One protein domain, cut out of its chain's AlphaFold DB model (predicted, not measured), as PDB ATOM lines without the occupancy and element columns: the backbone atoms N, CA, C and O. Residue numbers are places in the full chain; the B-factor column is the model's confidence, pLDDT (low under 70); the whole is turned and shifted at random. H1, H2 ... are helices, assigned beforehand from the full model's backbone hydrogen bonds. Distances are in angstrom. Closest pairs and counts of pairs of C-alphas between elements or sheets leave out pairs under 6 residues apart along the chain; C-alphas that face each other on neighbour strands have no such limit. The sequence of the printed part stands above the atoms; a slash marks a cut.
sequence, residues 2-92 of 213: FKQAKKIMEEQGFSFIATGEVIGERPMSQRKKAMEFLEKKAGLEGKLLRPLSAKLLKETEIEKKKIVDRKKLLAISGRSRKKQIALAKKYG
ATOM      1  N   PHE A   2     145.802 168.928 219.208       93.44
ATOM      2  CA  PHE A   2     145.074 169.450 218.035       93.44
ATOM      3  C   PHE A   2     145.218 170.952 217.772       93.44
ATOM      4  O   PHE A   2     145.422 171.333 216.629       93.44
ATOM      5  N   LYS A   3     145.210 171.799 218.809       93.56
ATOM      6  CA  LYS A   3     145.478 173.240 218.641       93.56
ATOM      7  C   LYS A   3     146.862 173.526 218.039       93.56
ATOM      8  O   LYS A   3     146.993 174.406 217.203       93.56
ATOM      9  N   GLN A   4     147.874 172.756 218.439       94.94
ATOM     10  CA  GLN A   4     149.232 172.902 217.912       94.94
ATOM     11  C   GLN A   4     149.341 172.351 216.488       94.94
ATOM     12  O   GLN A   4     149.954 172.979 215.639       94.94
ATOM     13  N   ALA A   5     148.703 171.207 216.212       95.38
ATOM     14  CA  ALA A   5     148.637 170.654 214.862       95.38
ATOM     15  C   ALA A   5     147.924 171.616 213.897       95.38
ATOM     16  O   ALA A   5     148.382 171.787 212.776       95.38
ATOM     17  N   LYS A   6     146.857 172.290 214.354       96.00
ATOM     18  CA  LYS A   6     146.184 173.357 213.604       96.00
ATOM     19  C   LYS A   6     147.141 174.499 213.271       96.00
ATOM     20  O   LYS A   6     147.234 174.866 212.110       96.00
ATOM     21  N   LYS A   7     147.873 175.002 214.271       96.75
ATOM     22  CA  LYS A   7     148.865 176.066 214.081       96.75
ATOM     23  C   LYS A   7     149.894 175.688 213.006       96.75
ATOM     24  O   LYS A   7     150.073 176.437 212.060       96.75
ATOM     25  N   ILE A   8     150.479 174.492 213.099       96.75
ATOM     26  CA  ILE A   8     151.453 173.992 212.112       96.75
ATOM     27  C   ILE A   8     150.819 173.843 210.722       96.75
ATOM     28  O   ILE A   8     151.430 174.216 209.728       96.75
ATOM     29  N   MET A   9     149.598 173.302 210.646       95.81
ATOM     30  CA  MET A   9     148.859 173.147 209.391       95.81
ATOM     31  C   MET A   9     148.669 174.495 208.686       95.81
ATOM     32  O   MET A   9     148.895 174.584 207.484       95.81
ATOM     33  N   GLU A  10     148.284 175.532 209.431       95.31
ATOM     34  CA  GLU A  10     148.078 176.887 208.908       95.31
ATOM     35  C   GLU A  10     149.404 177.552 208.511       95.31
ATOM     36  O   GLU A  10     149.506 178.081 207.409       95.31
ATOM     37  N   GLU A  11     150.433 177.467 209.358       97.44
ATOM     38  CA  GLU A  11     151.758 178.058 209.103       97.44
ATOM     39  C   GLU A  11     152.468 177.442 207.891       97.44
ATOM     40  O   GLU A  11     153.164 178.145 207.165       97.44
ATOM     41  N   GLN A  12     152.297 176.138 207.662       97.12
ATOM     42  CA  GLN A  12     152.953 175.417 206.565       97.12
ATOM     43  C   GLN A  12     152.063 175.255 205.322       97.12
ATOM     44  O   GLN A  12     152.474 174.621 204.354       97.12
ATOM     45  N   GLY A  13     150.846 175.809 205.327       95.12
ATOM     46  CA  GLY A  13     149.940 175.761 204.175       95.12
ATOM     47  C   GLY A  13     149.375 174.369 203.857       95.12
ATOM     48  O   GLY A  13     148.981 174.105 202.721       95.12
ATOM     49  N   PHE A  14     149.314 173.459 204.833       95.31
ATOM     50  CA  PHE A  14     148.710 172.140 204.638       95.31
ATOM     51  C   PHE A  14     147.179 172.220 204.579       95.31
ATOM     52  O   PHE A  14     146.538 172.987 205.295       95.31
ATOM     53  N   SER A  15     146.558 171.364 203.762       92.19
ATOM     54  CA  SER A  15     145.102 171.397 203.562       92.19
ATOM     55  C   SER A  15     144.292 170.735 204.685       92.19
ATOM     56  O   SER A  15     143.110 171.042 204.838       92.19
ATOM     57  N   PHE A  16     144.879 169.794 205.433       95.19
ATOM     58  CA  PHE A  16     144.191 169.026 206.476       95.19
ATOM     59  C   PHE A  16     145.168 168.338 207.440       95.19
ATOM     60  O   PHE A  16     146.372 168.277 207.192       95.19
ATOM     61  N   ILE A  17     144.630 167.760 208.519       97.00
ATOM     62  CA  ILE A  17     145.355 166.916 209.480       97.00
ATOM     63  C   ILE A  17     144.795 165.494 209.416       97.00
ATOM     64  O   ILE A  17     143.579 165.309 209.382       97.00
ATOM     65  N   ALA A  18     145.664 164.483 209.467       96.50
ATOM     66  CA  ALA A  18     145.267 163.081 209.598       96.50
ATOM     67  C   ALA A  18     145.654 162.513 210.972       96.50
ATOM     68  O   ALA A  18     146.729 162.813 211.492       96.50
ATOM     69  N   THR A  19     144.813 161.649 211.550       95.00
ATOM     70  CA  THR A  19     145.164 160.868 212.750       95.00
ATOM     71  C   THR A  19     144.837 159.388 212.609       95.00
ATOM     72  O   THR A  19     143.910 158.992 211.906       95.00
ATOM     73  N   GLY A  20     145.569 158.553 213.350       92.12
ATOM     74  CA  GLY A  20     145.297 157.119 213.492       92.12
ATOM     75  C   GLY A  20     144.260 156.778 214.569       92.12
ATOM     76  O   GLY A  20     144.297 155.678 215.114       92.12
ATOM     77  N   GLU A  21     143.382 157.710 214.954       93.31
ATOM     78  CA  GLU A  21     142.365 157.440 215.976       93.31
ATOM     79  C   GLU A  21     141.285 156.478 215.463       93.31
ATOM     80  O   GLU A  21     140.797 156.621 214.342       93.31
ATOM     81  N   VAL A  22     140.869 155.540 216.319       95.69
ATOM     82  CA  VAL A  22     139.803 154.571 216.034       95.69
ATOM     83  C   VAL A  22     138.638 154.785 216.991       95.69
ATOM     84  O   VAL A  22     138.824 154.837 218.208       95.69
ATOM     85  N   ILE A  23     137.418 154.877 216.459       96.00
ATOM     86  CA  ILE A  23     136.207 155.049 217.272       96.00
ATOM     87  C   ILE A  23     136.058 153.885 218.253       96.00
ATOM     88  O   ILE A  23     135.955 152.727 217.861       96.00
ATOM     89  N   GLY A  24     135.953 154.199 219.539       94.00
ATOM     90  CA  GLY A  24     135.688 153.241 220.609       94.00
ATOM     91  C   GLY A  24     136.893 152.400 221.025       94.00
ATOM     92  O   GLY A  24     136.745 151.567 221.920       94.00
ATOM     93  N   GLU A  25     138.074 152.618 220.439       92.94
ATOM     94  CA  GLU A  25     139.269 151.847 220.796       92.94
ATOM     95  C   GLU A  25     139.795 152.230 222.182       92.94
ATOM     96  O   GLU A  25     140.151 151.363 222.984       92.94
ATOM     97  N   ARG A  26     139.763 153.528 222.508       89.06
ATOM     98  CA  ARG A  26     140.024 154.042 223.857       89.06
ATOM     99  C   ARG A  26     138.718 154.468 224.535       89.06
ATOM    100  O   ARG A  26     138.091 155.434 224.089       89.06
ATOM    101  N   PRO A  27     138.327 153.822 225.649       83.38
ATOM    102  CA  PRO A  27     137.002 153.991 226.244       83.38
ATOM    103  C   PRO A  27     136.734 155.395 226.789       83.38
ATOM    104  O   PRO A  27     135.569 155.756 226.922       83.38
ATOM    105  N   MET A  28     137.770 156.182 227.092       82.94
ATOM    106  CA  MET A  28     137.620 157.527 227.660       82.94
ATOM    107  C   MET A  28     137.734 158.642 226.617       82.94
ATOM    108  O   MET A  28     137.003 159.622 226.697       82.94
ATOM    109  N   SER A  29     138.623 158.500 225.631       83.88
ATOM    110  CA  SER A  29     138.976 159.598 224.721       83.88
ATOM    111  C   SER A  29     138.442 159.439 223.298       83.88
ATOM    112  O   SER A  29     138.298 160.435 222.601       83.88
ATOM    113  N   GLN A  30     138.129 158.217 222.857       92.38
ATOM    114  CA  GLN A  30     137.759 157.932 221.464       92.38
ATOM    115  C   GLN A  30     136.285 157.540 221.307       92.38
ATOM    116  O   GLN A  30     135.904 156.826 220.384       92.38
ATOM    117  N   ARG A  31     135.413 158.012 222.201       94.12
ATOM    118  CA  ARG A  31     133.964 157.966 221.954       94.12
ATOM    119  C   ARG A  31     133.623 158.982 220.866       94.12
ATOM    120  O   ARG A  31     134.157 160.086 220.895       94.12
ATOM    121  N   LYS A  32     132.681 158.659 219.974       92.81
ATOM    122  CA  LYS A  32     132.286 159.541 218.857       92.81
ATOM    123  C   LYS A  32     132.007 160.986 219.304       92.81
ATOM    124  O   LYS A  32     132.646 161.903 218.805       92.81
ATOM    125  N   LYS A  33     131.173 161.170 220.337       92.81
ATOM    126  CA  LYS A  33     130.873 162.496 220.916       92.81
ATOM    127  C   LYS A  33     132.113 163.232 221.443       92.81
ATOM    128  O   LYS A  33     132.216 164.441 221.289       92.81
ATOM    129  N   ALA A  34     133.052 162.517 222.067       91.94
ATOM    130  CA  ALA A  34     134.283 163.119 222.581       91.94
ATOM    131  C   ALA A  34     135.199 163.580 221.437       91.94
ATOM    132  O   ALA A  34     135.777 164.661 221.509       91.94
ATOM    133  N   MET A  35     135.287 162.787 220.366       92.88
ATOM    134  CA  MET A  35     136.063 163.124 219.171       92.88
ATOM    135  C   MET A  35     135.484 164.349 218.452       92.88
ATOM    136  O   MET A  35     136.236 165.267 218.136       92.88
ATOM    137  N   GLU A  36     134.161 164.395 218.267       91.69
ATOM    138  CA  GLU A  36     133.446 165.543 217.689       91.69
ATOM    139  C   GLU A  36     133.640 166.809 218.540       91.69
ATOM    140  O   GLU A  36     133.991 167.870 218.024       91.69
ATOM    141  N   PHE A  37     133.498 166.696 219.865       92.75
ATOM    142  CA  PHE A  37     133.733 167.808 220.787       92.75
ATOM    143  C   PHE A  37     135.167 168.351 220.702       92.75
ATOM    144  O   PHE A  37     135.368 169.565 220.673       92.75
ATOM    145  N   LEU A  38     136.174 167.471 220.669       91.00
ATOM    146  CA  LEU A  38     137.581 167.871 220.582       91.00
ATOM    147  C   LEU A  38     137.907 168.554 219.253       91.00
ATOM    148  O   LEU A  38     138.653 169.532 219.247       91.00
ATOM    149  N   GLU A  39     137.347 168.058 218.155       92.31
ATOM    150  CA  GLU A  39     137.500 168.639 216.821       92.31
ATOM    151  C   GLU A  39     136.919 170.056 216.761       92.31
ATOM    152  O   GLU A  39     137.627 170.992 216.381       92.31
ATOM    153  N   LYS A  40     135.691 170.242 217.265       93.94
ATOM    154  CA  LYS A  40     135.052 171.558 217.407       93.94
ATOM    155  C   LYS A  40     135.848 172.496 218.305       93.94
ATOM    156  O   LYS A  40     136.158 173.620 217.924       93.94
ATOM    157  N   LYS A  41     136.265 172.026 219.483       94.19
ATOM    158  CA  LYS A  41     137.058 172.822 220.436       94.19
ATOM    159  C   LYS A  41     138.424 173.237 219.876       94.19
ATOM    160  O   LYS A  41     138.981 174.247 220.306       94.19
ATOM    161  N   ALA A  42     138.991 172.452 218.964       94.19
ATOM    162  CA  ALA A  42     140.225 172.789 218.267       94.19
ATOM    163  C   ALA A  42     140.001 173.667 217.023       94.19
ATOM    164  O   ALA A  42     140.979 174.156 216.463       94.19
ATOM    165  N   GLY A  43     138.750 173.882 216.596       94.75
ATOM    166  CA  GLY A  43     138.421 174.594 215.362       94.75
ATOM    167  C   GLY A  43     138.946 173.871 214.123       94.75
ATOM    168  O   GLY A  43     139.522 174.519 213.250       94.75
ATOM    169  N   LEU A  44     138.821 172.539 214.111       95.88
ATOM    170  CA  LEU A  44     139.281 171.633 213.051       95.88
ATOM    171  C   LEU A  44     138.128 170.876 212.372       95.88
ATOM    172  O   LEU A  44     138.380 169.894 211.677       95.88
ATOM    173  N   GLU A  45     136.882 171.307 212.583       93.88
ATOM    174  CA  GLU A  45     135.700 170.678 211.983       93.88
ATOM    175  C   GLU A  45     135.864 170.565 210.467       93.88
ATOM    176  O   GLU A  45     136.136 171.548 209.784       93.88
ATOM    177  N   GLY A  46     135.768 169.339 209.951       93.25
ATOM    178  CA  GLY A  46     135.910 169.065 208.520       93.25
ATOM    179  C   GLY A  46     137.350 169.078 207.993       93.25
ATOM    180  O   GLY A  46     137.561 168.682 206.850       93.25
ATOM    181  N   LYS A  47     138.343 169.443 208.812       95.56
ATOM    182  CA  LYS A  47     139.778 169.453 208.462       95.56
ATOM    183  C   LYS A  47     140.573 168.313 209.106       95.56
ATOM    184  O   LYS A  47     141.778 168.210 208.893       95.56
ATOM    185  N   LEU A  48     139.920 167.465 209.903       96.62
ATOM    186  CA  LEU A  48     140.554 166.370 210.633       96.62
ATOM    187  C   LEU A  48     140.112 164.997 210.105       96.62
ATOM    188  O   LEU A  48     139.076 164.458 210.497       96.62
ATOM    189  N   LEU A  49     140.933 164.400 209.242       97.31
ATOM    190  CA  LEU A  49     140.696 163.073 208.678       97.31
ATOM    191  C   LEU A  49     141.115 161.971 209.657       97.31
ATOM    192  O   LEU A  49     142.208 161.992 210.221       97.31
ATOM    193  N   ARG A  50     140.268 160.950 209.805       96.88
ATOM    194  CA  ARG A  50     140.555 159.761 210.626       96.88
ATOM    195  C   ARG A  50     140.432 158.494 209.781       96.88
ATOM    196  O   ARG A  50     139.391 157.837 209.835       96.88
ATOM    197  N   PRO A  51     141.454 158.142 208.975       97.06
ATOM    198  CA  PRO A  51     141.349 157.135 207.914       97.06
ATOM    199  C   PRO A  51     140.833 155.767 208.374       97.06
ATOM    200  O   PRO A  51     140.112 155.095 207.637       97.06
ATOM    201  N   LEU A  52     141.167 155.365 209.604       97.19
ATOM    202  CA  LEU A  52     140.787 154.064 210.154       97.19
ATOM    203  C   LEU A  52     139.288 153.956 210.481       97.19
ATOM    204  O   LEU A  52     138.738 152.857 210.436       97.19
ATOM    205  N   SER A  53     138.617 155.074 210.767       97.56
ATOM    206  CA  SER A  53     137.189 155.115 211.119       97.56
ATOM    207  C   SER A  53     136.367 156.046 210.223       97.56
ATOM    208  O   SER A  53     135.212 156.324 210.543       97.56
ATOM    209  N   ALA A  54     136.927 156.538 209.117       97.25
ATOM    210  CA  ALA A  54     136.326 157.594 208.303       97.25
ATOM    211  C   ALA A  54     134.906 157.254 207.833       97.25
ATOM    212  O   ALA A  54     134.013 158.093 207.927       97.25
ATOM    213  N   LYS A  55     134.660 155.995 207.438       97.25
ATOM    214  CA  LYS A  55     133.342 155.518 206.978       97.25
ATOM    215  C   LYS A  55     132.252 155.556 208.061       97.25
ATOM    216  O   LYS A  55     131.079 155.426 207.739       97.25
ATOM    217  N   LEU A  56     132.622 155.743 209.330       96.62
ATOM    218  CA  LEU A  56     131.714 155.832 210.483       96.62
ATOM    219  C   LEU A  56     131.507 157.279 210.980       96.62
ATOM    220  O   LEU A  56     130.717 157.531 211.902       96.62
ATOM    221  N   LEU A  57     132.240 158.228 210.396       95.31
ATOM    222  CA  LEU A  57     132.218 159.654 210.713       95.31
ATOM    223  C   LEU A  57     131.626 160.453 209.551       95.31
ATOM    224  O   LEU A  57     131.488 159.949 208.433       95.31
ATOM    225  N   LYS A  58     131.283 161.715 209.826       95.12
ATOM    226  CA  LYS A  58     130.911 162.677 208.783       95.12
ATOM    227  C   LYS A  58     132.098 162.892 207.841       95.12
ATOM    228  O   LYS A  58     133.247 162.800 208.265       95.12
ATOM    229  N   GLU A  59     131.804 163.162 206.576       96.25
ATOM    230  CA  GLU A  59     132.831 163.447 205.575       96.25
ATOM    231  C   GLU A  59     133.557 164.755 205.883       96.25
ATOM    232  O   GLU A  59     132.926 165.774 206.186       96.25
ATOM    233  N   THR A  60     134.879 164.721 205.755       96.38
ATOM    234  CA  THR A  60     135.737 165.906 205.798       96.38
ATOM    235  C   THR A  60     135.674 166.691 204.485       96.38
ATOM    236  O   THR A  60     135.198 166.203 203.459       96.38
ATOM    237  N   GLU A  61     136.163 167.929 204.490       96.12
ATOM    238  CA  GLU A  61     136.180 168.788 203.302       96.12
ATOM    239  C   GLU A  61     136.999 168.182 202.157       96.12
ATOM    240  O   GLU A  61     136.601 168.271 200.999       96.12
ATOM    241  N   ILE A  62     138.117 167.527 202.472       95.75
ATOM    242  CA  ILE A  62     138.988 166.870 201.486       95.75
ATOM    243  C   ILE A  62     138.349 165.617 200.876       95.75
ATOM    244  O   ILE A  62     138.610 165.306 199.716       95.75
ATOM    245  N   GLU A  63     137.495 164.918 201.633       97.25
ATOM    246  CA  GLU A  63     136.710 163.791 201.123       97.25
ATOM    247  C   GLU A  63     135.624 164.299 200.171       97.25
ATOM    248  O   GLU A  63     135.507 163.802 199.053       97.25
ATOM    249  N   LYS A  64     134.903 165.362 200.556       96.69
ATOM    250  CA  LYS A  64     133.885 166.006 199.704       96.69
ATOM    251  C   LYS A  64     134.476 166.567 198.411       96.69
ATOM    252  O   LYS A  64     133.887 166.420 197.345       96.69
ATOM    253  N   LYS A  65     135.665 167.170 198.496       95.94
ATOM    254  CA  LYS A  65     136.439 167.670 197.346       95.94
ATOM    255  C   LYS A  65     137.097 166.554 196.526       95.94
ATOM    256  O   LYS A  65     137.766 166.856 195.546       95.94
ATOM    257  N   LYS A  66     136.936 165.281 196.916       94.94
ATOM    258  CA  LYS A  66     137.536 164.097 196.272       94.94
ATOM    259  C   LYS A  66     139.069 164.118 196.197       94.94
ATOM    260  O   LYS A  66     139.653 163.352 195.439       94.94
ATOM    261  N   ILE A  67     139.724 164.938 197.021       94.31
ATOM    262  CA  ILE A  67     141.185 164.916 197.203       94.31
ATOM    263  C   ILE A  67     141.587 163.593 197.864       94.31
ATOM    264  O   ILE A  67     142.611 163.001 197.534       94.31
ATOM    265  N   VAL A  68     140.745 163.102 198.779       96.06
ATOM    266  CA  VAL A  68     140.874 161.778 199.389       96.06
ATOM    267  C   VAL A  68     139.706 160.901 198.954       96.06
ATOM    268  O   VAL A  68     138.544 161.233 199.184       96.06
ATOM    269  N   ASP A  69     140.016 159.744 198.371       97.00
ATOM    270  CA  ASP A  69     139.009 158.749 198.010       97.00
ATOM    271  C   ASP A  69     138.498 158.007 199.256       97.00
ATOM    272  O   ASP A  69     139.122 157.066 199.762       97.00
ATOM    273  N   ARG A  70     137.310 158.402 199.726       96.75
ATOM    274  CA  ARG A  70     136.628 157.801 200.881       96.75
ATOM    275  C   ARG A  70     136.405 156.292 200.735       96.75
ATOM    276  O   ARG A  70     136.352 155.583 201.745       96.75
ATOM    277  N   LYS A  71     136.319 155.755 199.511       96.81
ATOM    278  CA  LYS A  71     136.128 154.310 199.287       96.81
ATOM    279  C   LYS A  71     137.327 153.499 199.777       96.81
ATOM    280  O   LYS A  71     137.120 152.400 200.301       96.81
ATOM    281  N   LYS A  72     138.537 154.062 199.696       95.94
ATOM    282  CA  LYS A  72     139.791 153.451 200.171       95.94
ATOM    283  C   LYS A  72     139.976 153.538 201.690       95.94
ATOM    284  O   LYS A  72     140.835 152.850 202.234       95.94
ATOM    285  N   LEU A  73     139.171 154.345 202.385       97.00
ATOM    286  CA  LEU A  73     139.220 154.478 203.843       97.00
ATOM    287  C   LEU A  73     138.473 153.336 204.548       97.00
ATOM    288  O   LEU A  73     137.806 152.505 203.923       97.00
ATOM    289  N   LEU A  74     138.580 153.275 205.874       97.81
ATOM    290  CA  LEU A  74     138.123 152.130 206.658       97.81
ATOM    291  C   LEU A  74     136.952 152.467 207.591       97.81
ATOM    292  O   LEU A  74     136.582 153.622 207.808       97.81
ATOM    293  N   ALA A  75     136.355 151.400 208.123       97.31
ATOM    294  CA  ALA A  75     135.246 151.416 209.073       97.31
ATOM    295  C   ALA A  75     135.617 150.644 210.357       97.31
ATOM    296  O   ALA A  75     134.855 149.806 210.835       97.31
ATOM    297  N   ILE A  76     136.837 150.832 210.871       97.44
ATOM    298  CA  ILE A  76     137.281 150.187 212.112       97.44
ATOM    299  C   ILE A  76     136.626 150.904 213.296       97.44
ATOM    300  O   ILE A  76     136.613 152.135 213.359       97.44
ATOM    301  N   SER A  77     136.098 150.127 214.237       96.44
ATOM    302  CA  SER A  77     135.603 150.603 215.524       96.44
ATOM    303  C   SER A  77     135.720 149.520 216.599       96.44
ATOM    304  O   SER A  77     135.947 148.344 216.306       96.44
ATOM    305  N   GLY A  78     135.551 149.928 217.856       94.62
ATOM    306  CA  GLY A  78     135.636 149.063 219.027       94.62
ATOM    307  C   GLY A  78     137.062 148.914 219.555       94.62
ATOM    308  O   GLY A  78     137.984 149.580 219.101       94.62
ATOM    309  N   ARG A  79     137.241 148.035 220.549       91.56
ATOM    310  CA  ARG A  79     138.515 147.886 221.286       91.56
ATOM    311  C   ARG A  79     139.542 146.972 220.614       91.56
ATOM    312  O   ARG A  79     140.698 146.939 221.031       91.56
ATOM    313  N   SER A  80     139.116 146.184 219.632       92.25
ATOM    314  CA  SER A  80     139.964 145.173 219.003       92.25
ATOM    315  C   SER A  80     140.931 145.803 218.006       92.25
ATOM    316  O   SER A  80     140.504 146.403 217.025       92.25
ATOM    317  N   ARG A  81     142.232 145.567 218.204       91.06
ATOM    318  CA  ARG A  81     143.301 146.016 217.294       91.06
ATOM    319  C   ARG A  81     143.671 145.005 216.211       91.06
ATOM    320  O   ARG A  81     144.573 145.258 215.419       91.06
ATOM    321  N   LYS A  82     142.968 143.865 216.125       93.12
ATOM    322  CA  LYS A  82     143.281 142.792 215.159       93.12
ATOM    323  C   LYS A  82     143.374 143.313 213.718       93.12
ATOM    324  O   LYS A  82     144.299 142.950 212.998       93.12
ATOM    325  N   LYS A  83     142.460 144.206 213.318       94.12
ATOM    326  CA  LYS A  83     142.458 144.815 211.977       94.12
ATOM    327  C   LYS A  83     143.669 145.724 211.743       94.12
ATOM    328  O   LYS A  83     144.262 145.650 210.678       94.12
ATOM    329  N   GLN A  84     144.061 146.541 212.722       94.06
ATOM    330  CA  GLN A  84     145.253 147.392 212.600       94.06
ATOM    331  C   GLN A  84     146.536 146.571 212.546       94.06
ATOM    332  O   GLN A  84     147.390 146.873 211.727       94.06
ATOM    333  N   ILE A  85     146.648 145.509 213.347       92.75
ATOM    334  CA  ILE A  85     147.804 144.602 213.309       92.75
ATOM    335  C   ILE A  85     147.899 143.917 211.940       92.75
ATOM    336  O   ILE A  85     148.981 143.822 211.368       92.75
ATOM    337  N   ALA A  86     146.771 143.474 211.377       94.31
ATOM    338  CA  ALA A  86     146.744 142.913 210.028       94.31
ATOM    339  C   ALA A  86     147.148 143.945 208.959       94.31
ATOM    340  O   ALA A  86     147.881 143.604 208.035       94.31
ATOM    341  N   LEU A  87     146.719 145.207 209.096       93.94
ATOM    342  CA  LEU A  87     147.144 146.295 208.208       93.94
ATOM    343  C   LEU A  87     148.638 146.591 208.352       93.94
ATOM    344  O   LEU A  87     149.307 146.735 207.338       93.94
ATOM    345  N   ALA A  88     149.162 146.633 209.577       93.62
ATOM    346  CA  ALA A  88     150.585 146.828 209.829       93.62
ATOM    347  C   ALA A  88     151.414 145.749 209.120       93.62
ATOM    348  O   ALA A  88     152.292 146.084 208.334       93.62
ATOM    349  N   LYS A  89     151.036 144.470 209.269       94.19
ATOM    350  CA  LYS A  89     151.657 143.356 208.530       94.19
ATOM    351  C   LYS A  89     151.548 143.525 207.016       94.19
ATOM    352  O   LYS A  89     152.533 143.360 206.311       94.19
ATOM    353  N   LYS A  90     150.361 143.881 206.513       95.12
ATOM    354  CA  LYS A  90     150.116 144.088 205.078       95.12
ATOM    355  C   LYS A  90     150.996 145.194 204.482       95.12
ATOM    356  O   LYS A  90     151.379 145.088 203.325       95.12
ATOM    357  N   TYR A  91     151.275 146.248 205.244       94.00
ATOM    358  CA  TYR A  91     152.080 147.388 204.802       94.00
ATOM    359  C   TYR A  91     153.563 147.282 205.185       94.00
ATOM    360  O   TYR A  91     154.296 148.236 204.952       94.00
ATOM    361  N   GLY A  92     154.008 146.163 205.772       94.94
ATOM    362  CA  GLY A  92     155.397 146.007 206.220       94.94
ATOM    363  C   GLY A  92     155.790 146.963 207.354       94.94
ATOM    364  O   GLY A  92     156.940 147.367 207.448       94.94
TER     365      GLY A  92
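AT A GLANCE: This is residues 2 to 92 of the 213 residues of an uncharacterized protein of Candidatus Parcubacteria bacterium 4484_255 (UniProt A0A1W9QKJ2). Little regular structure: long loops make most of the body, with H1 and H2 meeting toward one end and H4 at the other, its residues 85 to 90 sticking out. Short H3 lies between two of the loops, and residues 17 to 18 pair parallel with 48 to 49 in the middle. The 91 printed residues include four named helices, H1 to H4, and no named strand: all helix, 34 residues in named elements. The whole is compact, radius of gyration of the C-alphas 13.4 A, spanning 36 by 29 by 22 A.

HOW THE PARTS SIT: H1, residues 2 to 11, touches H2, residues 32 to 42, at a steep tilt of 46 degrees, the same way; their closest C-alphas, Lys 3 and Ala 42, are 5.3 A apart. H3, residues 61 to 64, and H4, residues 82 to 90, touch no helix. In H1, H2 and H4 every O i to N i+4 pair is within hydrogen-bond range; H3 is too short for one.

IN THESE COORDINATES: H1 begins at C-alpha 2 (145.074, 169.450, 218.035) and is 14.1 A long, H2 15.5 A, H3 5.1 A. H4, 12.2 A, ends at C-alpha 90 (150.116, 144.088, 205.078).

THE WHOLE: The C-alphas farthest apart, Glu 11 and Lys 82, are 36.8 A apart. The three links are long; the printed part has no cut, and no printed residue is under pLDDT 70.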